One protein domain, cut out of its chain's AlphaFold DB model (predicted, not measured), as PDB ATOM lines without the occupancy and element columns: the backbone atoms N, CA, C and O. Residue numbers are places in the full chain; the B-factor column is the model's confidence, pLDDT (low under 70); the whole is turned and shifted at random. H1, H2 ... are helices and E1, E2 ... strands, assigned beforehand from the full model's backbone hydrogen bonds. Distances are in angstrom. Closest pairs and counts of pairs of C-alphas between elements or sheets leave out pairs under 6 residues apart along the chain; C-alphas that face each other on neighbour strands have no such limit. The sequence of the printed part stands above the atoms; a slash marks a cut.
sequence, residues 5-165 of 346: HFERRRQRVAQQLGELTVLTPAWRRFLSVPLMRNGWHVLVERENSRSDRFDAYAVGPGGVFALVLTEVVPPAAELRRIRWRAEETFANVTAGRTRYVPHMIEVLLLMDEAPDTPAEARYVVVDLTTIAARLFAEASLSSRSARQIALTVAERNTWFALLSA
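AT A GLANCE: This is residues 5 to 165 of the 346 residues of an uncharacterized protein of Nocardia africana (UniProt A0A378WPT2). A strongly twisted sheet of six strands is the middle of three layers, helices on both faces of a sheet: H3 and H5 pack on one face, H1 and H2 on the other, with the small H4 beside H2. Strand E4 lies away from the sheet, paired with residues 94 to 95. The 161 printed residues run H1 H2 E1 E2 E3 H3 E4 E5 E6 H4 H5 E7, five named helices and seven named strands, class mixed. The mixed sheet has the order E6 E5 E3 E2 E1 E7; the whole is compact, with a radius of gyration of the C-alphas of 14.9 A and spans of 38 by 37 by 35 A.

IN THESE COORDINATES: Start with the sheet at E3, residues 63 to 69, 18.8 A long from C-alpha 63 at (-17.406, 3.905, 30.974). Beside it find E2, residues 56 to 60, then E1, 41 to 45, and E7, 160 to 164, which ends at C-alpha 164, (-29.879, 8.564, 23.119). On the other side of E3 come E5, 106 to 110, and E6, 124 to 126. H1, residues 5 to 19, begins at C-alpha 5, (-34.535, -1.876, 14.206), and runs 21.3 A; H2 is 25 to 35, 15.5 A. H3, 76 to 89, measures 20.1 A, and H5, 143 to 156, 20.0 A. H4 is 131 to 135 and E4 98 to 100.

HOW THE PARTS SIT: E1, E2 and E3 form a meander, each strand the antiparallel neighbour of the one before; look at N 58 and O 65, 2.9 A, and N 43 and O 57, 2.8 A. E7 is antiparallel to E1, with N 44 and O 161 at 2.9 A. E5 is parallel to E3, with N 108 and O 66 at 2.8 A, and E6 to E5, with N 126 and O 109 at 2.9 A. H5 runs along the strands, at 9 degrees to E1 on the local plane, 8.2 A high; its Ala 146 and Gly 60 of E2 have the closest C-alphas, 5.0 A. On the same face H3 runs slantwise over E5 and E3, at a height of 10.0 A. On the opposite face H2 touches H4, closest at the C-alphas of Val 33 and Ala 132, 6.6 A. H1 and H2, a helical hairpin, touch through residues 13 to 17 of H1, with C-alphas Leu 17 and Arg 28 closest at 6.2 A. Every O i to N i+4 pair is within hydrogen-bond range in H1, H3, H4 and H5; in H2, 4 of 7 are.

THE WHOLE: The two farthest C-alphas, His 5 and Ala 77, are 44.0 A apart. The printed part has no cut, and the one long link is E5 to E6, residues 111 to 123. The model's pLDDT is under 70 at residues 47 to 54, 97 and 119 to 122.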
ATOM      1  N   HIS A   5     -34.908  -2.551  12.965       77.94
ATOM      2  CA  HIS A   5     -34.535  -1.876  14.206       77.94
ATOM      3  C   HIS A   5     -33.239  -1.083  14.054       77.94
ATOM      4  O   HIS A   5     -33.153   0.045  14.547       77.94
ATOM      5  N   PHE A   6     -32.261  -1.636  13.337       81.25
ATOM      6  CA  PHE A   6     -31.008  -0.956  13.026       81.25
ATOM      7  C   PHE A   6     -31.243   0.289  12.166       81.25
ATOM      8  O   PHE A   6     -30.744   1.366  12.494       81.25
ATOM      9  N   GLU A   7     -32.053   0.174  11.112       84.19
ATOM     10  CA  GLU A   7     -32.320   1.300  10.212       84.19
ATOM     11  C   GLU A   7     -33.132   2.404  10.908       84.19
ATOM     12  O   GLU A   7     -32.773   3.579  10.835       84.19
ATOM     13  N   ARG A   8     -34.157   2.044  11.698       85.69
ATOM     14  CA  ARG A   8     -34.902   3.014  12.526       85.69
ATOM     15  C   ARG A   8     -34.001   3.734  13.526       85.69
ATOM     16  O   ARG A   8     -34.159   4.934  13.748       85.69
ATOM     17  N   ARG A   9     -33.057   3.015  14.139       86.12
ATOM     18  CA  ARG A   9     -32.055   3.612  15.028       86.12
ATOM     19  C   ARG A   9     -31.174   4.594  14.273       86.12
ATOM     20  O   ARG A   9     -31.031   5.727  14.719       86.12
ATOM     21  N   ARG A  10     -30.608   4.174  13.144       86.25
ATOM     22  CA  ARG A  10     -29.731   5.007  12.319       86.25
ATOM     23  C   ARG A  10     -30.421   6.307  11.908       86.25
ATOM     24  O   ARG A  10     -29.837   7.374  12.070       86.25
ATOM     25  N   GLN A  11     -31.668   6.223  11.445       86.69
ATOM     26  CA  GLN A  11     -32.474   7.388  11.070       86.69
ATOM     27  C   GLN A  11     -32.699   8.337  12.252       86.69
ATOM     28  O   GLN A  11     -32.504   9.541  12.113       86.69
ATOM     29  N   ARG A  12     -33.023   7.807  13.439       86.31
ATOM     30  CA  ARG A  12     -33.181   8.621  14.654       86.31
ATOM     31  C   ARG A  12     -31.894   9.324  15.060       86.31
ATOM     32  O   ARG A  12     -31.927  10.504  15.386       86.31
ATOM     33  N   VAL A  13     -30.777   8.603  15.056       87.19
ATOM     34  CA  VAL A  13     -29.467   9.167  15.402       87.19
ATOM     35  C   VAL A  13     -29.103  10.283  14.427       87.19
ATOM     36  O   VAL A  13     -28.684  11.355  14.856       87.19
ATOM     37  N   ALA A  14     -29.323  10.066  13.127       85.81
ATOM     38  CA  ALA A  14     -29.108  11.083  12.105       85.81
ATOM     39  C   ALA A  14     -30.001  12.317  12.322       85.81
ATOM     40  O   ALA A  14     -29.510  13.437  12.216       85.81
ATOM     41  N   GLN A  15     -31.274  12.122  12.682       87.00
ATOM     42  CA  GLN A  15     -32.196  13.213  13.005       87.00
ATOM     43  C   GLN A  15     -31.724  14.013  14.231       87.00
ATOM     44  O   GLN A  15     -31.525  15.220  14.130       87.00
ATOM     45  N   GLN A  16     -31.465  13.344  15.359       86.25
ATOM     46  CA  GLN A  16     -31.017  13.977  16.607       86.25
ATOM     47  C   GLN A  16     -29.711  14.770  16.435       86.25
ATOM     48  O   GLN A  16     -29.571  15.873  16.958       86.25
ATOM     49  N   LEU A  17     -28.744  14.227  15.689       85.38
ATOM     50  CA  LEU A  17     -27.484  14.919  15.391       85.38
ATOM     51  C   LEU A  17     -27.649  16.038  14.350       85.38
ATOM     52  O   LEU A  17     -26.825  16.954  14.300       85.38
ATOM     53  N   GLY A  18     -28.675  15.956  13.500       82.88
ATOM     54  CA  GLY A  18     -29.027  16.979  12.518       82.88
ATOM     55  C   GLY A  18     -29.680  18.212  13.145       82.88
ATOM     56  O   GLY A  18     -29.420  19.323  12.694       82.88
ATOM     57  N   GLU A  19     -30.457  18.032  14.216       84.69
ATOM     58  CA  GLU A  19     -31.081  19.123  14.985       84.69
ATOM     59  C   GLU A  19     -30.044  20.004  15.710       84.69
ATOM     60  O   GLU A  19     -30.292  21.180  15.977       84.69
ATOM     61  N   LEU A  20     -28.851  19.465  15.986       81.56
ATOM     62  CA  LEU A  20     -27.746  20.202  16.592       81.56
ATOM     63  C   LEU A  20     -26.918  20.925  15.519       81.56
ATOM     64  O   LEU A  20     -26.014  20.360  14.890       81.56
ATOM     65  N   THR A  21     -27.200  22.214  15.341       75.06
ATOM     66  CA  THR A  21     -26.499  23.098  14.393       75.06
ATOM     67  C   THR A  21     -25.045  23.370  14.788       75.06
ATOM     68  O   THR A  21     -24.222  23.644  13.919       75.06
ATOM     69  N   VAL A  22     -24.709  23.225  16.074       74.44
ATOM     70  CA  VAL A  22     -23.353  23.420  16.621       74.44
ATOM     71  C   VAL A  22     -22.367  22.334  16.160       74.44
ATOM     72  O   VAL A  22     -21.158  22.553  16.154       74.44
ATOM     73  N   LEU A  23     -22.851  21.160  15.737       78.94
ATOM     74  CA  LEU A  23     -21.986  20.038  15.375       78.94
ATOM     75  C   LEU A  23     -21.466  20.128  13.934       78.94
ATOM     76  O   LEU A  23     -22.233  20.245  12.975       78.94
ATOM     77  N   THR A  24     -20.155  19.956  13.761       82.81
ATOM     78  CA  THR A  24     -19.546  19.776  12.434       82.81
ATOM     79  C   THR A  24     -19.876  18.388  11.859       82.81
ATOM     80  O   THR A  24     -20.191  17.457  12.608       82.81
ATOM     81  N   PRO A  25     -19.776  18.178  10.529       85.31
ATOM     82  CA  PRO A  25     -19.932  16.847   9.933       85.31
ATOM     83  C   PRO A  25     -18.975  15.800  10.526       85.31
ATOM     84  O   PRO A  25     -19.371  14.652  10.719       85.31
ATOM     85  N   ALA A  26     -17.743  16.196  10.867       84.44
ATOM     86  CA  ALA A  26     -16.779  15.330  11.545       84.44
ATOM     87  C   ALA A  26     -17.307  14.856  12.908       84.44
ATOM     88  O   ALA A  26     -17.378  13.649  13.144       84.44
ATOM     89  N   TRP A  27     -17.798  15.773  13.746       85.88
ATOM     90  CA  TRP A  27     -18.430  15.430  15.020       85.88
ATOM     91  C   TRP A  27     -19.617  14.480  14.853       85.88
ATOM     92  O   TRP A  27     -19.702  13.481  15.565       85.88
ATOM     93  N   ARG A  28     -20.516  14.731  13.891       88.88
ATOM     94  CA  ARG A  28     -21.676  13.850  13.659       88.88
ATOM     95  C   ARG A  28     -21.253  12.414  13.341       88.88
ATOM     96  O   ARG A  28     -21.875  11.480  13.846       88.88
ATOM     97  N   ARG A  29     -20.179  12.223  12.561       89.88
ATOM     98  CA  ARG A  29     -19.628  10.887  12.266       89.88
ATOM     99  C   ARG A  29     -19.172  10.187  13.547       89.88
ATOM    100  O   ARG A  29     -19.645   9.088  13.826       89.88
ATOM    101  N   PHE A  30     -18.345  10.839  14.364       90.50
ATOM    102  CA  PHE A  30     -17.844  10.252  15.610       90.50
ATOM    103  C   PHE A  30     -18.943   9.975  16.643       90.50
ATOM    104  O   PHE A  30     -18.991   8.885  17.208       90.50
ATOM    105  N   LEU A  31     -19.861  10.920  16.865       90.31
ATOM    106  CA  LEU A  31     -20.932  10.782  17.861       90.31
ATOM    107  C   LEU A  31     -21.989   9.750  17.459       90.31
ATOM    108  O   LEU A  31     -22.661   9.194  18.329       90.31
ATOM    109  N   SER A  32     -22.116   9.444  16.166       91.25
ATOM    110  CA  SER A  32     -22.991   8.361  15.722       91.25
ATOM    111  C   SER A  32     -22.544   6.997  16.264       91.25
ATOM    112  O   SER A  32     -23.396   6.181  16.602       91.25
ATOM    113  N   VAL A  33     -21.234   6.764  16.433       92.25
ATOM    114  CA  VAL A  33     -20.681   5.467  16.857       92.25
ATOM    115  C   VAL A  33     -21.259   4.977  18.192       92.25
ATOM    116  O   VAL A  33     -21.850   3.892  18.195       92.25
ATOM    117  N   PRO A  34     -21.144   5.712  19.321       91.38
ATOM    118  CA  PRO A  34     -21.740   5.282  20.587       91.38
ATOM    119  C   PRO A  34     -23.258   5.123  20.475       91.38
ATOM    120  O   PRO A  34     -23.800   4.132  20.958       91.38
ATOM    121  N   LEU A  35     -23.943   6.034  19.777       90.81
ATOM    122  CA  LEU A  35     -25.404   6.028  19.650       90.81
ATOM    123  C   LEU A  35     -25.951   4.823  18.866       90.81
ATOM    124  O   LEU A  35     -27.128   4.491  18.993       90.81
ATOM    125  N   MET A  36     -25.128   4.111  18.093       89.69
ATOM    126  CA  MET A  36     -25.569   2.887  17.417       89.69
ATOM    127  C   MET A  36     -25.762   1.694  18.376       89.69
ATOM    128  O   MET A  36     -26.453   0.732  18.018       89.69
ATOM    129  N   ARG A  37     -25.224   1.740  19.604       87.62
ATOM    130  CA  ARG A  37     -25.359   0.667  20.605       87.62
ATOM    131  C   ARG A  37     -26.344   1.015  21.726       87.62
ATOM    132  O   ARG A  37     -26.494   2.163  22.120       87.62
ATOM    133  N   ASN A  38     -27.000  -0.014  22.269       85.56
ATOM    134  CA  ASN A  38     -27.879   0.125  23.440       85.56
ATOM    135  C   ASN A  38     -27.085   0.539  24.684       85.56
ATOM    136  O   ASN A  38     -25.934   0.130  24.850       85.56
ATOM    137  N   GLY A  39     -27.724   1.285  25.583       85.81
ATOM    138  CA  GLY A  39     -27.150   1.739  26.846       85.81
ATOM    139  C   GLY A  39     -26.132   2.871  26.717       85.81
ATOM    140  O   GLY A  39     -25.512   3.221  27.717       85.81
ATOM    141  N   TRP A  40     -25.941   3.415  25.513       92.31
ATOM    142  CA  TRP A  40     -25.053   4.544  25.265       92.31
ATOM    143  C   TRP A  40     -25.826   5.847  25.158       92.31
ATOM    144  O   TRP A  40     -26.859   5.950  24.495       92.31
ATOM    145  N   HIS A  41     -25.255   6.857  25.791       93.69
ATOM    146  CA  HIS A  41     -25.765   8.206  25.849       93.69
ATOM    147  C   HIS A  41     -24.647   9.169  25.477       93.69
ATOM    148  O   HIS A  41     -23.494   8.967  25.859       93.69
ATOM    149  N   VAL A  42     -24.988  10.214  24.736       93.06
ATOM    150  CA  VAL A  42     -24.038  11.257  24.353       93.06
ATOM    151  C   VAL A  42     -24.519  12.586  24.912       93.06
ATOM    152  O   VAL A  42     -25.662  12.966  24.694       93.06
ATOM    153  N   LEU A  43     -23.656  13.289  25.636       90.81
ATOM    154  CA  LEU A  43     -23.890  14.650  26.107       90.81
ATOM    155  C   LEU A  43     -23.138  15.604  25.182       90.81
ATOM    156  O   LEU A  43     -21.913  15.540  25.100       90.81
ATOM    157  N   VAL A  44     -23.869  16.464  24.479       88.12
ATOM    158  CA  VAL A  44     -23.314  17.463  23.557       88.12
ATOM    159  C   VAL A  44     -23.634  18.854  24.073       88.12
ATOM    160  O   VAL A  44     -24.775  19.121  24.419       88.12
ATOM    161  N   GLU A  45     -22.667  19.755  24.124       79.56
ATOM    162  CA  GLU A  45     -22.913  21.150  24.504       79.56
ATOM    163  C   GLU A  45     -23.794  21.863  23.449       79.56
ATOM    164  O   GLU A  45     -23.535  21.790  22.248       79.56
ATOM    165  N   ARG A  46     -24.894  22.490  23.892       71.69
ATOM    166  CA  ARG A  46     -25.966  23.079  23.063       71.69
ATOM    167  C   ARG A  46     -25.607  24.438  22.488       71.69
ATOM    168  O   ARG A  46     -26.122  24.797  21.434       71.69
ATOM    169  N   GLU A  47     -24.803  25.210  23.207       63.16
ATOM    170  CA  GLU A  47     -24.530  26.603  22.883       63.16
ATOM    171  C   GLU A  47     -23.025  26.813  22.756       63.16
ATOM    172  O   GLU A  47     -22.262  26.575  23.685       63.16
ATOM    173  N   ASN A  48     -22.597  27.281  21.585       54.78
ATOM    174  CA  ASN A  48     -21.218  27.671  21.315       54.78
ATOM    175  C   ASN A  48     -20.950  29.086  21.863       54.78
ATOM    176  O   ASN A  48     -20.578  29.995  21.124       54.78
ATOM    177  N   SER A  49     -21.244  29.327  23.144       47.34
ATOM    178  CA  SER A  49     -21.190  30.673  23.731       47.34
ATOM    179  C   SER A  49     -19.796  31.065  24.244       47.34
ATOM    180  O   SER A  49     -19.611  32.181  24.732       47.34
ATOM    181  N   ARG A  50     -18.773  30.212  24.075       47.19
ATOM    182  CA  ARG A  50     -17.355  30.573  24.250       47.19
ATOM    183  C   ARG A  50     -16.489  29.849  23.223       47.19
ATOM    184  O   ARG A  50     -16.391  28.632  23.255       47.19
ATOM    185  N   SER A  51     -15.795  30.615  22.389       44.38
ATOM    186  CA  SER A  51     -14.905  30.194  21.293       44.38
ATOM    187  C   SER A  51     -13.677  29.338  21.685       44.38
ATOM    188  O   SER A  51     -12.711  29.298  20.933       44.38
ATOM    189  N   ASP A  52     -13.670  28.705  22.861       45.03
ATOM    190  CA  ASP A  52     -12.518  28.008  23.466       45.03
ATOM    191  C   ASP A  52     -12.915  26.677  24.152       45.03
ATOM    192  O   ASP A  52     -12.196  26.152  25.003       45.03
ATOM    193  N   ARG A  53     -14.113  26.132  23.876       52.50
ATOM    194  CA  ARG A  53     -14.629  24.935  24.568       52.50
ATOM    195  C   ARG A  53     -15.497  24.074  23.653       52.50
ATOM    196  O   ARG A  53     -16.545  24.534  23.232       52.50
ATOM    197  N   PHE A  54     -15.091  22.826  23.408       55.69
ATOM    198  CA  PHE A  54     -15.986  21.768  22.927       55.69
ATOM    199  C   PHE A  54     -15.522  20.415  23.458       55.69
ATOM    200  O   PHE A  54     -14.517  19.889  22.988       55.69
ATOM    201  N   ASP A  55     -16.272  19.828  24.390       71.12
ATOM    202  CA  ASP A  55     -15.995  18.484  24.897       71.12
ATOM    203  C   ASP A  55     -17.330  17.729  25.013       71.12
ATOM    204  O   ASP A  55     -18.101  17.919  25.956       71.12
ATOM    205  N   ALA A  56     -17.655  16.906  24.016       87.19
ATOM    206  CA  ALA A  56     -18.794  15.999  24.123       87.19
ATOM    207  C   ALA A  56     -18.431  14.835  25.055       87.19
ATOM    208  O   ALA A  56     -17.272  14.425  25.127       87.19
ATOM    209  N   TYR A  57     -19.418  14.240  25.719       91.94
ATOM    210  CA  TYR A  57     -19.198  13.039  26.526       91.94
ATOM    211  C   TYR A  57     -19.973  11.859  25.968       91.94
ATOM    212  O   TYR A  57     -21.160  11.980  25.680       91.94
ATOM    213  N   ALA A  58     -19.327  10.700  25.883       93.19
ATOM    214  CA  ALA A  58     -20.001   9.425  25.685       93.19
ATOM    215  C   ALA A  58     -20.057   8.674  27.020       93.19
ATOM    216  O   ALA A  58     -19.033   8.444  27.665       93.19
ATOM    217  N   VAL A  59     -21.260   8.292  27.434       93.12
ATOM    218  CA  VAL A  59     -21.530   7.567  28.675       93.12
ATOM    219  C   VAL A  59     -22.232   6.267  28.318       93.12
ATOM    220  O   VAL A  59     -23.316   6.282  27.741       93.12
ATOM    221  N   GLY A  60     -21.633   5.133  28.661       90.88
ATOM    222  CA  GLY A  60     -22.207   3.828  28.348       90.88
ATOM    223  C   GLY A  60     -21.622   2.708  29.196       90.88
ATOM    224  O   GLY A  60     -20.870   2.976  30.133       90.88
ATOM    225  N   PRO A  61     -21.921   1.438  28.871       87.06
ATOM    226  CA  PRO A  61     -21.406   0.301  29.623       87.06
ATOM    227  C   PRO A  61     -19.876   0.250  29.675       87.06
ATOM    228  O   PRO A  61     -19.322  -0.239  30.651       87.06
ATOM    229  N   GLY A  62     -19.188   0.784  28.660       83.88
ATOM    230  CA  GLY A  62     -17.725   0.863  28.631       83.88
ATOM    231  C   GLY A  62     -17.126   1.855  29.632       83.88
ATOM    232  O   GLY A  62     -15.976   1.697  30.031       83.88
ATOM    233  N   GLY A  63     -17.893   2.848  30.091       88.12
ATOM    234  CA  GLY A  63     -17.406   3.905  30.974       88.12
ATOM    235  C   GLY A  63     -17.891   5.291  30.562       88.12
ATOM    236  O   GLY A  63     -18.880   5.439  29.840       88.12
ATOM    237  N   VAL A  64     -17.171   6.309  31.036       91.25
ATOM    238  CA  VAL A  64     -17.363   7.710  30.647       91.25
ATOM    239  C   VAL A  64     -16.136   8.164  29.868       91.25
ATOM    240  O   VAL A  64     -15.007   8.046  30.350       91.25
ATOM    241  N   PHE A  65     -16.374   8.716  28.685       91.44
ATOM    242  CA  PHE A  65     -15.342   9.178  27.769       91.44
ATOM    243  C   PHE A  65     -15.581  10.648  27.444       91.44
ATOM    244  O   PHE A  65     -16.652  11.003  26.954       91.44
ATOM    245  N   ALA A  66     -14.590  11.490  27.719       90.31
ATOM    246  CA  ALA A  66     -14.521  12.854  27.220       90.31
ATOM    247  C   ALA A  66     -13.944  12.812  25.803       90.31
ATOM    248  O   ALA A  66     -12.831  12.324  25.598       90.31
ATOM    249  N   LEU A  67     -14.722  13.273  24.833       90.88
ATOM    250  CA  LEU A  67     -14.377  13.272  23.422       90.88
ATOM    251  C   LEU A  67     -13.870  14.659  23.040       90.88
ATOM    252  O   LEU A  67     -14.541  15.649  23.320       90.88
ATOM    253  N   VAL A  68     -12.717  14.718  22.380       88.44
ATOM    254  CA  VAL A  68     -12.083  15.970  21.953       88.44
ATOM    255  C   VAL A  68     -11.679  15.836  20.494       88.44
ATOM    256  O   VAL A  68     -10.728  15.124  20.188       88.44
ATOM    257  N   LEU A  69     -12.395  16.495  19.587       87.12
ATOM    258  CA  LEU A  69     -12.014  16.531  18.175       87.12
ATOM    259  C   LEU A  69     -10.832  17.484  17.979       87.12
ATOM    260  O   LEU A  69     -10.916  18.648  18.361       87.12
ATOM    261  N   THR A  70      -9.744  16.994  17.389       86.75
ATOM    262  CA  THR A  70      -8.537  17.788  17.144       86.75
ATOM    263  C   THR A  70      -7.783  17.282  15.915       86.75
ATOM    264  O   THR A  70      -7.841  16.103  15.589       86.75
ATOM    265  N   GLU A  71      -7.059  18.166  15.235       85.88
ATOM    266  CA  GLU A  71      -6.161  17.797  14.126       85.88
ATOM    267  C   GLU A  71      -4.725  17.552  14.601       85.88
ATOM    268  O   GLU A  71      -3.946  16.870  13.940       85.88
ATOM    269  N   VAL A  72      -4.366  18.094  15.767       85.81
ATOM    270  CA  VAL A  72      -3.029  17.983  16.359       85.81
ATOM    271  C   VAL A  72      -3.166  17.605  17.828       85.81
ATOM    272  O   VAL A  72      -4.089  18.046  18.511       85.81
ATOM    273  N   VAL A  73      -2.241  16.797  18.345       86.19
ATOM    274  CA  VAL A  73      -2.209  16.467  19.775       86.19
ATOM    275  C   VAL A  73      -2.016  17.753  20.597       86.19
ATOM    276  O   VAL A  73      -0.982  18.411  20.450       86.19
ATOM    277  N   PRO A  74      -2.959  18.110  21.494       86.12
ATOM    278  CA  PRO A  74      -2.836  19.312  22.305       86.12
ATOM    279  C   PRO A  74      -1.621  19.246  23.241       86.12
ATOM    280  O   PRO A  74      -1.266  18.169  23.739       86.12
ATOM    281  N   PRO A  75      -0.995  20.390  23.565       85.88
ATOM    282  CA  PRO A  75       0.126  20.423  24.491       85.88
ATOM    283  C   PRO A  75      -0.282  19.902  25.875       85.88
ATOM    284  O   PRO A  75      -1.425  20.025  26.318       85.88
ATOM    285  N   ALA A  76       0.685  19.381  26.635       81.19
ATOM    286  CA  ALA A  76       0.421  18.737  27.926       81.19
ATOM    287  C   ALA A  76      -0.338  19.624  28.936       81.19
ATOM    288  O   ALA A  76      -1.065  19.108  29.784       81.19
ATOM    289  N   ALA A  77      -0.162  20.948  28.881       82.56
ATOM    290  CA  ALA A  77      -0.910  21.887  29.719       82.56
ATOM    291  C   ALA A  77      -2.404  21.920  29.371       82.56
ATOM    292  O   ALA A  77      -3.248  21.990  30.261       82.56
ATOM    293  N   GLU A  78      -2.732  21.821  28.089       84.88
ATOM    294  CA  GLU A  78      -4.103  21.794  27.605       84.88
ATOM    295  C   GLU A  78      -4.782  20.462  27.899       84.88
ATOM    296  O   GLU A  78      -5.878  20.462  28.451       84.88
ATOM    297  N   LEU A  79      -4.087  19.340  27.701       82.44
ATOM    298  CA  LEU A  79      -4.581  18.018  28.103       82.44
ATOM    299  C   LEU A  79      -4.927  17.950  29.600       82.44
ATOM    300  O   LEU A  79      -5.934  17.354  29.981       82.44
ATOM    301  N   ARG A  80      -4.129  18.599  30.463       82.69
ATOM    302  CA  ARG A  80      -4.454  18.728  31.895       82.69
ATOM    303  C   ARG A  80      -5.722  19.551  32.123       82.69
ATOM    304  O   ARG A  80      -6.531  19.168  32.961       82.69
ATOM    305  N   ARG A  81      -5.910  20.649  31.383       84.06
ATOM    306  CA  ARG A  81      -7.117  21.492  31.468       84.06
ATOM    307  C   ARG A  81      -8.367  20.756  30.988       84.06
ATOM    308  O   ARG A  81      -9.399  20.872  31.636       84.06
ATOM    309  N   ILE A  82      -8.278  20.010  29.889       84.62
ATOM    310  CA  ILE A  82      -9.364  19.166  29.365       84.62
ATOM    311  C   ILE A  82      -9.755  18.124  30.415       84.62
ATOM    312  O   ILE A  82     -10.920  18.014  30.786       84.62
ATOM    313  N   ARG A  83      -8.770  17.405  30.967       85.31
ATOM    314  CA  ARG A  83      -9.020  16.408  32.014       85.31
ATOM    315  C   ARG A  83      -9.671  17.017  33.252       85.31
ATOM    316  O   ARG A  83     -10.657  16.473  33.733       85.31
ATOM    317  N   TRP A  84      -9.144  18.134  33.747       85.50
ATOM    318  CA  TRP A  84      -9.721  18.834  34.894       85.50
ATOM    319  C   TRP A  84     -11.191  19.204  34.653       85.50
ATOM    320  O   TRP A  84     -12.034  18.911  35.493       85.50
ATOM    321  N   ARG A  85     -11.509  19.780  33.484       84.81
ATOM    322  CA  ARG A  85     -12.886  20.134  33.090       84.81
ATOM    323  C   ARG A  85     -13.815  18.922  33.050       84.81
ATOM    324  O   ARG A  85     -14.949  18.995  33.524       84.81
ATOM    325  N   ALA A  86     -13.332  17.804  32.514       86.81
ATOM    326  CA  ALA A  86     -14.081  16.557  32.497       86.81
ATOM    327  C   ALA A  86     -14.360  16.050  33.918       86.81
ATOM    328  O   ALA A  86     -15.495  15.719  34.254       86.81
ATOM    329  N   GLU A  87     -13.348  16.047  34.785       88.06
ATOM    330  CA  GLU A  87     -13.503  15.627  36.179       88.06
ATOM    331  C   GLU A  87     -14.447  16.547  36.967       88.06
ATOM    332  O   GLU A  87     -15.259  16.062  37.754       88.06
ATOM    333  N   GLU A  88     -14.387  17.856  36.724       87.38
ATOM    334  CA  GLU A  88     -15.272  18.854  37.329       87.38
ATOM    335  C   GLU A  88     -16.733  18.658  36.899       87.38
ATOM    336  O   GLU A  88     -17.631  18.668  37.739       87.38
ATOM    337  N   THR A  89     -16.971  18.380  35.614       86.94
ATOM    338  CA  THR A  89     -18.318  18.164  35.054       86.94
ATOM    339  C   THR A  89     -19.027  16.968  35.703       86.94
ATOM    340  O   THR A  89     -20.236  16.992  35.931       86.94
ATOM    341  N   PHE A  90     -18.269  15.922  36.042       89.50
ATOM    342  CA  PHE A  90     -18.777  14.701  36.675       89.50
ATOM    343  C   PHE A  90     -18.547  14.672  38.192       89.50
ATOM    344  O   PHE A  90     -18.833  13.665  38.855       89.50
ATOM    345  N   ALA A  91     -18.050  15.766  38.772       85.50
ATOM    346  CA  ALA A  91     -17.855  15.867  40.205       85.50
ATOM    347  C   ALA A  91     -19.196  15.705  40.930       85.50
ATOM    348  O   ALA A  91     -20.239  16.237  40.541       85.50
ATOM    349  N   ASN A  92     -19.179  14.943  42.023       83.38
ATOM    350  CA  ASN A  92     -20.355  14.673  42.851       83.38
ATOM    351  C   ASN A  92     -21.527  13.994  42.120       83.38
ATOM    352  O   ASN A  92     -22.642  14.020  42.642       83.38
ATOM    353  N   VAL A  93     -21.336  13.427  40.924       86.50
ATOM    354  CA  VAL A  93     -22.388  12.665  40.237       86.50
ATOM    355  C   VAL A  93     -22.636  11.357  40.983       86.50
ATOM    356  O   VAL A  93     -21.703  10.685  41.425       86.50
ATOM    357  N   THR A  94     -23.904  10.999  41.151       79.19
ATOM    358  CA  THR A  94     -24.333   9.833  41.926       79.19
ATOM    359  C   THR A  94     -25.141   8.880  41.062       79.19
ATOM    360  O   THR A  94     -26.017   9.307  40.314       79.19
ATOM    361  N   ALA A  95     -24.891   7.582  41.210       70.62
ATOM    362  CA  ALA A  95     -25.765   6.531  40.702       70.62
ATOM    363  C   ALA A  95     -26.341   5.780  41.911       70.62
ATOM    364  O   ALA A  95     -25.657   4.964  42.530       70.62
ATOM    365  N   GLY A  96     -27.570   6.115  42.309       73.56
ATOM    366  CA  GLY A  96     -28.117   5.690  43.600       73.56
ATOM    367  C   GLY A  96     -27.373   6.351  44.767       73.56
ATOM    368  O   GLY A  96     -27.189   7.564  44.775       73.56
ATOM    369  N   ARG A  97     -26.925   5.559  45.749       67.62
ATOM    370  CA  ARG A  97     -26.229   6.053  46.959       67.62
ATOM    371  C   ARG A  97     -24.710   6.178  46.807       67.62
ATOM    372  O   ARG A  97     -24.046   6.688  47.704       67.62
ATOM    373  N   THR A  98     -24.154   5.705  45.695       72.62
ATOM    374  CA  THR A  98     -22.708   5.703  45.451       72.62
ATOM    375  C   THR A  98     -22.308   6.814  44.490       72.62
ATOM    376  O   THR A  98     -23.048   7.142  43.557       72.62
ATOM    377  N   ARG A  99     -21.125   7.395  44.702       82.56
ATOM    378  CA  ARG A  99     -20.623   8.516  43.908       82.56
ATOM    379  C   ARG A  99     -19.700   8.004  42.809       82.56
ATOM    380  O   ARG A  99     -18.811   7.196  43.076       82.56
ATOM    381  N   TYR A 100     -19.931   8.467  41.583       85.62
ATOM    382  CA  TYR A 100     -19.039   8.208  40.460       85.62
ATOM    383  C   TYR A 100     -17.657   8.777  40.773       85.62
ATOM    384  O   TYR A 100     -17.554   9.821  41.419       85.62
ATOM    385  N   VAL A 101     -16.602   8.087  40.347       85.31
ATOM    386  CA  VAL A 101     -15.219   8.499  40.585       85.31
ATOM    387  C   VAL A 101     -14.698   9.299  39.378       85.31
ATOM    388  O   VAL A 101     -14.380   8.687  38.363       85.31
ATOM    389  N   PRO A 102     -14.534  10.638  39.458       84.56
ATOM    390  CA  PRO A 102     -14.264  11.461  38.269       84.56
ATOM    391  C   PRO A 102     -12.996  11.108  37.486       84.56
ATOM    392  O   PRO A 102     -13.024  11.059  36.262       84.56
ATOM    393  N   HIS A 103     -11.891  10.771  38.158       81.25
ATOM    394  CA  HIS A 103     -10.650  10.374  37.489       81.25
ATOM    395  C   HIS A 103     -10.785   9.093  36.658       81.25
ATOM    396  O   HIS A 103      -9.833   8.745  35.967       81.25
ATOM    397  N   MET A 104     -11.911   8.371  36.712       84.00
ATOM    398  CA  MET A 104     -12.207   7.256  35.807       84.00
ATOM    399  C   MET A 104     -12.521   7.709  34.382       84.00
ATOM    400  O   MET A 104     -12.487   6.878  33.482       84.00
ATOM    401  N   ILE A 105     -12.758   9.003  34.159       87.19
ATOM    402  CA  ILE A 105     -12.998   9.533  32.822       87.19
ATOM    403  C   ILE A 105     -11.749   9.365  31.961       87.19
ATOM    404  O   ILE A 105     -10.631   9.785  32.308       87.19
ATOM    405  N   GLU A 106     -11.955   8.759  30.804       86.00
ATOM    406  CA  GLU A 106     -10.951   8.678  29.759       86.00
ATOM    407  C   GLU A 106     -11.095   9.847  28.794       86.00
ATOM    408  O   GLU A 106     -12.202  10.220  28.425       86.00
ATOM    409  N   VAL A 107      -9.966  10.430  28.395       86.50
ATOM    410  CA  VAL A 107      -9.938  11.509  27.403       86.50
ATOM    411  C   VAL A 107      -9.513  10.883  26.083       86.50
ATOM    412  O   VAL A 107      -8.406  10.342  26.001       86.50
ATOM    413  N   LEU A 108     -10.403  10.935  25.094       89.69
ATOM    414  CA  LEU A 108     -10.180  10.447  23.739       89.69
ATOM    415  C   LEU A 108     -10.007  11.641  22.800       89.69
ATOM    416  O   LEU A 108     -10.923  12.449  22.640       89.69
ATOM    417  N   LEU A 109      -8.838  11.729  22.177       90.00
ATOM    418  CA  LEU A 109      -8.580  12.649  21.080       90.00
ATOM    419  C   LEU A 109      -9.104  12.003  19.799       90.00
ATOM    420  O   LEU A 109      -8.630  10.938  19.404       90.00
ATOM    421  N   LEU A 110     -10.115  12.615  19.198       90.62
ATOM    422  CA  LEU A 110     -10.707  12.181  17.943       90.62
ATOM    423  C   LEU A 110      -9.946  12.852  16.805       90.62
ATOM    424  O   LEU A 110      -9.907  14.081  16.742       90.62
ATOM    425  N   MET A 111      -9.356  12.049  15.930       89.94
ATOM    426  CA  MET A 111      -8.587  12.508  14.773       89.94
ATOM    427  C   MET A 111      -9.062  11.745  13.533       89.94
ATOM    428  O   MET A 111      -9.518  10.610  13.654       89.94
ATOM    429  N   ASP A 112      -8.986  12.349  12.346       87.56
ATOM    430  CA  ASP A 112      -9.344  11.633  11.109       87.56
ATOM    431  C   ASP A 112      -8.393  10.446  10.857       87.56
ATOM    432  O   ASP A 112      -8.839   9.387  10.416       87.56
ATOM    433  N   GLU A 113      -7.117  10.598  11.223       86.19
ATOM    434  CA  GLU A 113      -6.103   9.545  11.219       86.19
ATOM    435  C   GLU A 113      -5.386   9.531  12.576       86.19
ATOM    436  O   GLU A 113      -4.882  10.560  13.034       86.19
ATOM    437  N   ALA A 114      -5.391   8.382  13.257       81.50
ATOM    438  CA  ALA A 114      -4.766   8.241  14.566       81.50
ATOM    439  C   ALA A 114      -3.255   7.980  14.403       81.50
ATOM    440  O   ALA A 114      -2.881   6.917  13.905       81.50
ATOM    441  N   PRO A 115      -2.368   8.901  14.831       82.50
ATOM    442  CA  PRO A 115      -0.938   8.656  14.804       82.50
ATOM    443  C   PRO A 115      -0.548   7.616  15.857       82.50
ATOM    444  O   PRO A 115      -1.219   7.455  16.888       82.50
ATOM    445  N   ASP A 116       0.603   6.980  15.642       77.19
ATOM    446  CA  ASP A 116       1.207   6.093  16.629       77.19
ATOM    447  C   ASP A 116       1.405   6.837  17.951       77.19
ATOM    448  O   ASP A 116       2.157   7.809  18.072       77.19
ATOM    449  N   THR A 117       0.676   6.386  18.966       71.50
ATOM    450  CA  THR A 117       0.711   7.001  20.285       71.50
ATOM    451  C   THR A 117       1.830   6.348  21.095       71.50
ATOM    452  O   THR A 117       1.808   5.128  21.281       71.50
ATOM    453  N   PRO A 118       2.808   7.117  21.613       70.94
ATOM    454  CA  PRO A 118       3.894   6.539  22.392       70.94
ATOM    455  C   PRO A 118       3.343   5.860  23.649       70.94
ATOM    456  O   PRO A 118       2.390   6.347  24.260       70.94
ATOM    457  N   ALA A 119       3.973   4.763  24.078       63.69
ATOM    458  CA  ALA A 119       3.503   3.962  25.216       63.69
ATOM    459  C   ALA A 119       3.377   4.758  26.532       63.69
ATOM    460  O   ALA A 119       2.639   4.353  27.426       63.69
ATOM    461  N   GLU A 120       4.082   5.886  26.647       61.53
ATOM    462  CA  GLU A 120       4.088   6.779  27.811       61.53
ATOM    463  C   GLU A 120       3.031   7.902  27.745       61.53
ATOM    464  O   GLU A 120       2.893   8.695  28.686       61.53
ATOM    465  N   ALA A 121       2.285   8.005  26.640       66.38
ATOM    466  CA  ALA A 121       1.293   9.052  26.443       66.38
ATOM    467  C   ALA A 121       0.169   8.979  27.488       66.38
ATOM    468  O   ALA A 121      -0.369   7.926  27.821       66.38
ATOM    469  N   ARG A 122      -0.246  10.148  27.987       67.06
ATOM    470  CA  ARG A 122      -1.356  10.289  28.953       67.06
ATOM    471  C   ARG A 122      -2.707  10.589  28.289       67.06
ATOM    472  O   ARG A 122      -3.633  11.044  28.962       67.06
ATOM    473  N   TYR A 123      -2.806  10.358  26.986       75.69
ATOM    474  CA  TYR A 123      -3.976  10.597  26.143       75.69
ATOM    475  C   TYR A 123      -4.153   9.419  25.185       75.69
ATOM    476  O   TYR A 123      -3.168   8.794  24.802       75.69
ATOM    477  N   VAL A 124      -5.401   9.094  24.845       83.69
ATOM    478  CA  VAL A 124      -5.714   8.089  23.823       83.69
ATOM    479  C   VAL A 124      -6.069   8.844  22.556       83.69
ATOM    480  O   VAL A 124      -6.898   9.751  22.627       83.69
ATOM    481  N   VAL A 125      -5.490   8.468  21.422       88.88
ATOM    482  CA  VAL A 125      -5.980   8.920  20.119       88.88
ATOM    483  C   VAL A 125      -6.816   7.820  19.486       88.88
ATOM    484  O   VAL A 125      -6.466   6.646  19.583       88.88
ATOM    485  N   VAL A 126      -7.938   8.197  18.882       90.81
ATOM    486  CA  VAL A 126      -8.802   7.293  18.127       90.81
ATOM    487  C   VAL A 126      -9.266   7.954  16.834       90.81
ATOM    488  O   VAL A 126      -9.524   9.156  16.786       90.81
ATOM    489  N   ASP A 127      -9.431   7.130  15.812       92.06
ATOM    490  CA  ASP A 127     -10.098   7.456  14.554       92.06
ATOM    491  C   ASP A 127     -11.462   6.748  14.467       92.06
ATOM    492  O   ASP A 127     -11.900   6.064  15.400       92.06
ATOM    493  N   LEU A 128     -12.164   6.903  13.341       89.69
ATOM    494  CA  LEU A 128     -13.481   6.288  13.133       89.69
ATOM    495  C   LEU A 128     -13.453   4.751  13.128       89.69
ATOM    496  O   LEU A 128     -14.484   4.126  13.385       89.69
ATOM    497  N   THR A 129     -12.305   4.133  12.853       89.94
ATOM    498  CA  THR A 129     -12.159   2.671  12.803       89.94
ATOM    499  C   THR A 129     -11.846   2.079  14.177       89.94
ATOM    500  O   THR A 129     -12.322   0.996  14.520       89.94
ATOM    501  N   THR A 130     -11.115   2.821  15.009       91.06
ATOM    502  CA  THR A 130     -10.605   2.383  16.316       91.06
ATOM    503  C   THR A 130     -11.484   2.824  17.490       91.06
ATOM    504  O   THR A 130     -11.513   2.148  18.524       91.06
ATOM    505  N   ILE A 131     -12.277   3.894  17.340       91.56
ATOM    506  CA  ILE A 131     -13.152   4.411  18.406       91.56
ATOM    507  C   ILE A 131     -14.128   3.354  18.935       91.56
ATOM    508  O   ILE A 131     -14.318   3.245  20.145       91.56
ATOM    509  N   ALA A 132     -14.718   2.530  18.064       89.50
ATOM    510  CA  ALA A 132     -15.653   1.487  18.484       89.50
ATOM    511  C   ALA A 132     -14.965   0.430  19.362       89.50
ATOM    512  O   ALA A 132     -15.510   0.032  20.392       89.50
ATOM    513  N   ALA A 133     -13.752   0.011  18.993       87.12
ATOM    514  CA  ALA A 133     -12.969  -0.922  19.796       87.12
ATOM    515  C   ALA A 133     -12.641  -0.327  21.172       87.12
ATOM    516  O   ALA A 133     -12.692  -1.043  22.170       87.12
ATOM    517  N   ARG A 134     -12.380   0.987  21.248       87.62
ATOM    518  CA  ARG A 134     -12.088   1.661  22.518       87.62
ATOM    519  C   ARG A 134     -13.320   1.835  23.404       87.62
ATOM    520  O   ARG A 134     -13.268   1.483  24.578       87.62
ATOM    521  N   LEU A 135     -14.420   2.345  22.852       87.94
ATOM    522  CA  LEU A 135     -15.659   2.581  23.598       87.94
ATOM    523  C   LEU A 135     -16.279   1.273  24.097       87.94
ATOM    524  O   LEU A 135     -16.835   1.224  25.192       87.94
ATOM    525  N   PHE A 136     -16.192   0.207  23.301       87.88
ATOM    526  CA  PHE A 136     -16.923  -1.030  23.553       87.88
ATOM    527  C   PHE A 136     -16.070  -2.191  24.076       87.88
ATOM    528  O   PHE A 136     -16.546  -3.323  24.045       87.88
ATOM    529  N   ALA A 137     -14.841  -1.923  24.530       77.94
ATOM    530  CA  ALA A 137     -13.888  -2.945  24.961       77.94
ATOM    531  C   ALA A 137     -14.420  -3.824  26.109       77.94
ATOM    532  O   ALA A 137     -14.770  -4.982  25.902       77.94
ATOM    533  N   GLU A 138     -14.480  -3.284  27.328       73.81
ATOM    534  CA  GLU A 138     -14.916  -4.023  28.513       73.81
ATOM    535  C   GLU A 138     -15.921  -3.191  29.311       73.81
ATOM    536  O   GLU A 138     -15.753  -1.983  29.482       73.81
ATOM    537  N   ALA A 139     -16.981  -3.839  29.798       76.62
ATOM    538  CA  ALA A 139     -18.023  -3.152  30.543       76.62
ATOM    539  C   ALA A 139     -17.551  -2.804  31.967       76.62
ATOM    540  O   ALA A 139     -17.346  -3.683  32.808       76.62
ATOM    541  N   SER A 140     -17.410  -1.509  32.245       75.38
ATOM    542  CA  SER A 140     -17.102  -0.947  33.567       75.38
ATOM    543  C   SER A 140     -18.336  -0.382  34.286       75.38
ATOM    544  O   SER A 140     -18.296  -0.123  35.492       75.38
ATOM    545  N   LEU A 141     -19.444  -0.212  33.558       79.19
ATOM    546  CA  LEU A 141     -20.713   0.335  34.024       79.19
ATOM    547  C   LEU A 141     -21.883  -0.560  33.607       79.19
ATOM    548  O   LEU A 141     -21.907  -1.123  32.515       79.19
ATOM    549  N   SER A 142     -22.909  -0.641  34.457       83.62
ATOM    550  CA  SER A 142     -24.209  -1.164  34.022       83.62
ATOM    551  C   SER A 142     -24.915  -0.133  33.133       83.62
ATOM    552  O   SER A 142     -24.767   1.071  33.360       83.62
ATOM    553  N   SER A 143     -25.743  -0.566  32.175       84.88
ATOM    554  CA  SER A 143     -26.534   0.357  31.339       84.88
ATOM    555  C   SER A 143     -27.432   1.275  32.177       84.88
ATOM    556  O   SER A 143     -27.605   2.446  31.854       84.88
ATOM    557  N   ARG A 144     -27.958   0.772  33.305       84.62
ATOM    558  CA  ARG A 144     -28.748   1.571  34.257       84.62
ATOM    559  C   ARG A 144     -27.902   2.673  34.896       84.62
ATOM    560  O   ARG A 144     -28.336   3.819  34.950       84.62
ATOM    561  N   SER A 145     -26.703   2.335  35.368       84.50
ATOM    562  CA  SER A 145     -25.793   3.302  35.988       84.50
ATOM    563  C   SER A 145     -25.304   4.340  34.976       84.50
ATOM    564  O   SER A 145     -25.277   5.524  35.298       84.50
ATOM    565  N   ALA A 146     -24.978   3.917  33.751       88.44
ATOM    566  CA  ALA A 146     -24.605   4.807  32.654       88.44
ATOM    567  C   ALA A 146     -25.724   5.815  32.342       88.44
ATOM    568  O   ALA A 146     -25.477   7.019  32.288       88.44
ATOM    569  N   ARG A 147     -26.973   5.341  32.244       89.38
ATOM    570  CA  ARG A 147     -28.149   6.200  32.068       89.38
ATOM    571  C   ARG A 147     -28.317   7.202  33.204       89.38
ATOM    572  O   ARG A 147     -28.515   8.384  32.941       89.38
ATOM    573  N   GLN A 148     -28.216   6.751  34.454       88.75
ATOM    574  CA  GLN A 148     -28.363   7.628  35.618       88.75
ATOM    575  C   GLN A 148     -27.287   8.719  35.648       88.75
ATOM    576  O   GLN A 148     -27.604   9.874  35.925       88.75
ATOM    577  N   ILE A 149     -26.033   8.369  35.342       89.69
ATOM    578  CA  ILE A 149     -24.928   9.329  35.225       89.69
ATOM    579  C   ILE A 149     -25.254  10.369  34.150       89.69
ATOM    580  O   ILE A 149     -25.189  11.564  34.429       89.69
ATOM    581  N   ALA A 150     -25.635   9.925  32.949       91.12
ATOM    582  CA  ALA A 150     -25.915  10.817  31.827       91.12
ATOM    583  C   ALA A 150     -27.076  11.783  32.126       91.12
ATOM    584  O   ALA A 150     -26.943  12.982  31.896       91.12
ATOM    585  N   LEU A 151     -28.174  11.280  32.704       89.44
ATOM    586  CA  LEU A 151     -29.313  12.101  33.132       89.44
ATOM    587  C   LEU A 151     -28.909  13.114  34.205       89.44
ATOM    588  O   LEU A 151     -29.165  14.301  34.053       89.44
ATOM    589  N   THR A 152     -28.198  12.663  35.241       89.88
ATOM    590  CA  THR A 152     -27.764  13.531  36.347       89.88
ATOM    591  C   THR A 152     -26.868  14.668  35.850       89.88
ATOM    592  O   THR A 152     -26.977  15.795  36.329       89.88
ATOM    593  N   VAL A 153     -25.969  14.399  34.896       89.81
ATOM    594  CA  VAL A 153     -25.108  15.439  34.310       89.81
ATOM    595  C   VAL A 153     -25.921  16.405  33.450       89.81
ATOM    596  O   VAL A 153     -25.725  17.609  33.586       89.81
ATOM    597  N   ALA A 154     -26.844  15.909  32.620       88.69
ATOM    598  CA  ALA A 154     -27.708  16.749  31.789       88.69
ATOM    599  C   ALA A 154     -28.637  17.656  32.619       88.69
ATOM    600  O   ALA A 154     -28.844  18.812  32.268       88.69
ATOM    601  N   GLU A 155     -29.168  17.156  33.738       87.25
ATOM    602  CA  GLU A 155     -30.012  17.931  34.657       87.25
ATOM    603  C   GLU A 155     -29.220  19.018  35.392       87.25
ATOM    604  O   GLU A 155     -29.694  20.141  35.547       87.25
ATOM    605  N   ARG A 156     -27.993  18.703  35.832       86.38
ATOM    606  CA  ARG A 156     -27.110  19.667  36.514       86.38
ATOM    607  C   ARG A 156     -26.591  20.758  35.586       86.38
ATOM    608  O   ARG A 156     -26.277  21.850  36.050       86.38
ATOM    609  N   ASN A 157     -26.470  20.448  34.301       82.00
ATOM    610  CA  ASN A 157     -25.850  21.294  33.293       82.00
ATOM    611  C   ASN A 157     -26.790  21.409  32.090       82.00
ATOM    612  O   ASN A 157     -26.675  20.667  31.114       82.00
ATOM    613  N   THR A 158     -27.712  22.371  32.152       78.25
ATOM    614  CA  THR A 158     -28.764  22.602  31.138       78.25
ATOM    615  C   THR A 158     -28.230  22.938  29.744       78.25
ATOM    616  O   THR A 158     -28.960  22.873  28.755       78.25
ATOM    617  N   TRP A 159     -26.944  23.270  29.656       78.62
ATOM    618  CA  TRP A 159     -26.212  23.495  28.421       78.62
ATOM    619  C   TRP A 159     -25.811  22.195  27.711       78.62
ATOM    620  O   TRP A 159     -25.381  22.275  26.570       78.62
ATOM    621  N   PHE A 160     -26.011  21.001  28.284       84.44
ATOM    622  CA  PHE A 160     -25.901  19.747  27.530       84.44
ATOM    623  C   PHE A 160     -27.234  19.329  26.886       84.44
ATOM    624  O   PHE A 160     -28.314  19.341  27.479       84.44
ATOM    625  N   ALA A 161     -27.167  18.891  25.637       86.12
ATOM    626  CA  ALA A 161     -28.150  18.048  24.985       86.12
ATOM    627  C   ALA A 161     -27.786  16.592  25.256       86.12
ATOM    628  O   ALA A 161     -26.713  16.124  24.877       86.12
ATOM    629  N   LEU A 162     -28.699  15.874  25.905       89.81
ATOM    630  CA  LEU A 162     -28.607  14.433  26.065       89.81
ATOM    631  C   LEU A 162     -29.193  13.750  24.827       89.81
ATOM    632  O   LEU A 162     -30.386  13.861  24.552       89.81
ATOM    633  N   LEU A 163     -28.353  13.017  24.111       88.94
ATOM    634  CA  LEU A 163     -28.713  12.198  22.965       88.94
ATOM    635  C   LEU A 163     -28.718  10.724  23.368       88.94
ATOM    636  O   LEU A 163     -27.829  10.241  24.071       88.94
ATOM    637  N   SER A 164     -29.726  10.000  22.899       85.94
ATOM    638  CA  SER A 164     -29.879   8.564  23.119       85.94
ATOM    639  C   SER A 164     -30.692   7.969  21.978       85.94
ATOM    640  O   SER A 164     -31.716   8.530  21.583       85.94
ATOM    641  N   ALA A 165     -30.262   6.811  21.479       78.19
ATOM    642  CA  ALA A 165     -30.949   6.104  20.402       78.19
ATOM    643  C   ALA A 165     -32.115   5.217  20.878       78.19
ATOM    644  O   ALA A 165     -32.853   4.663  20.054       78.19
TER     645      ALA A 165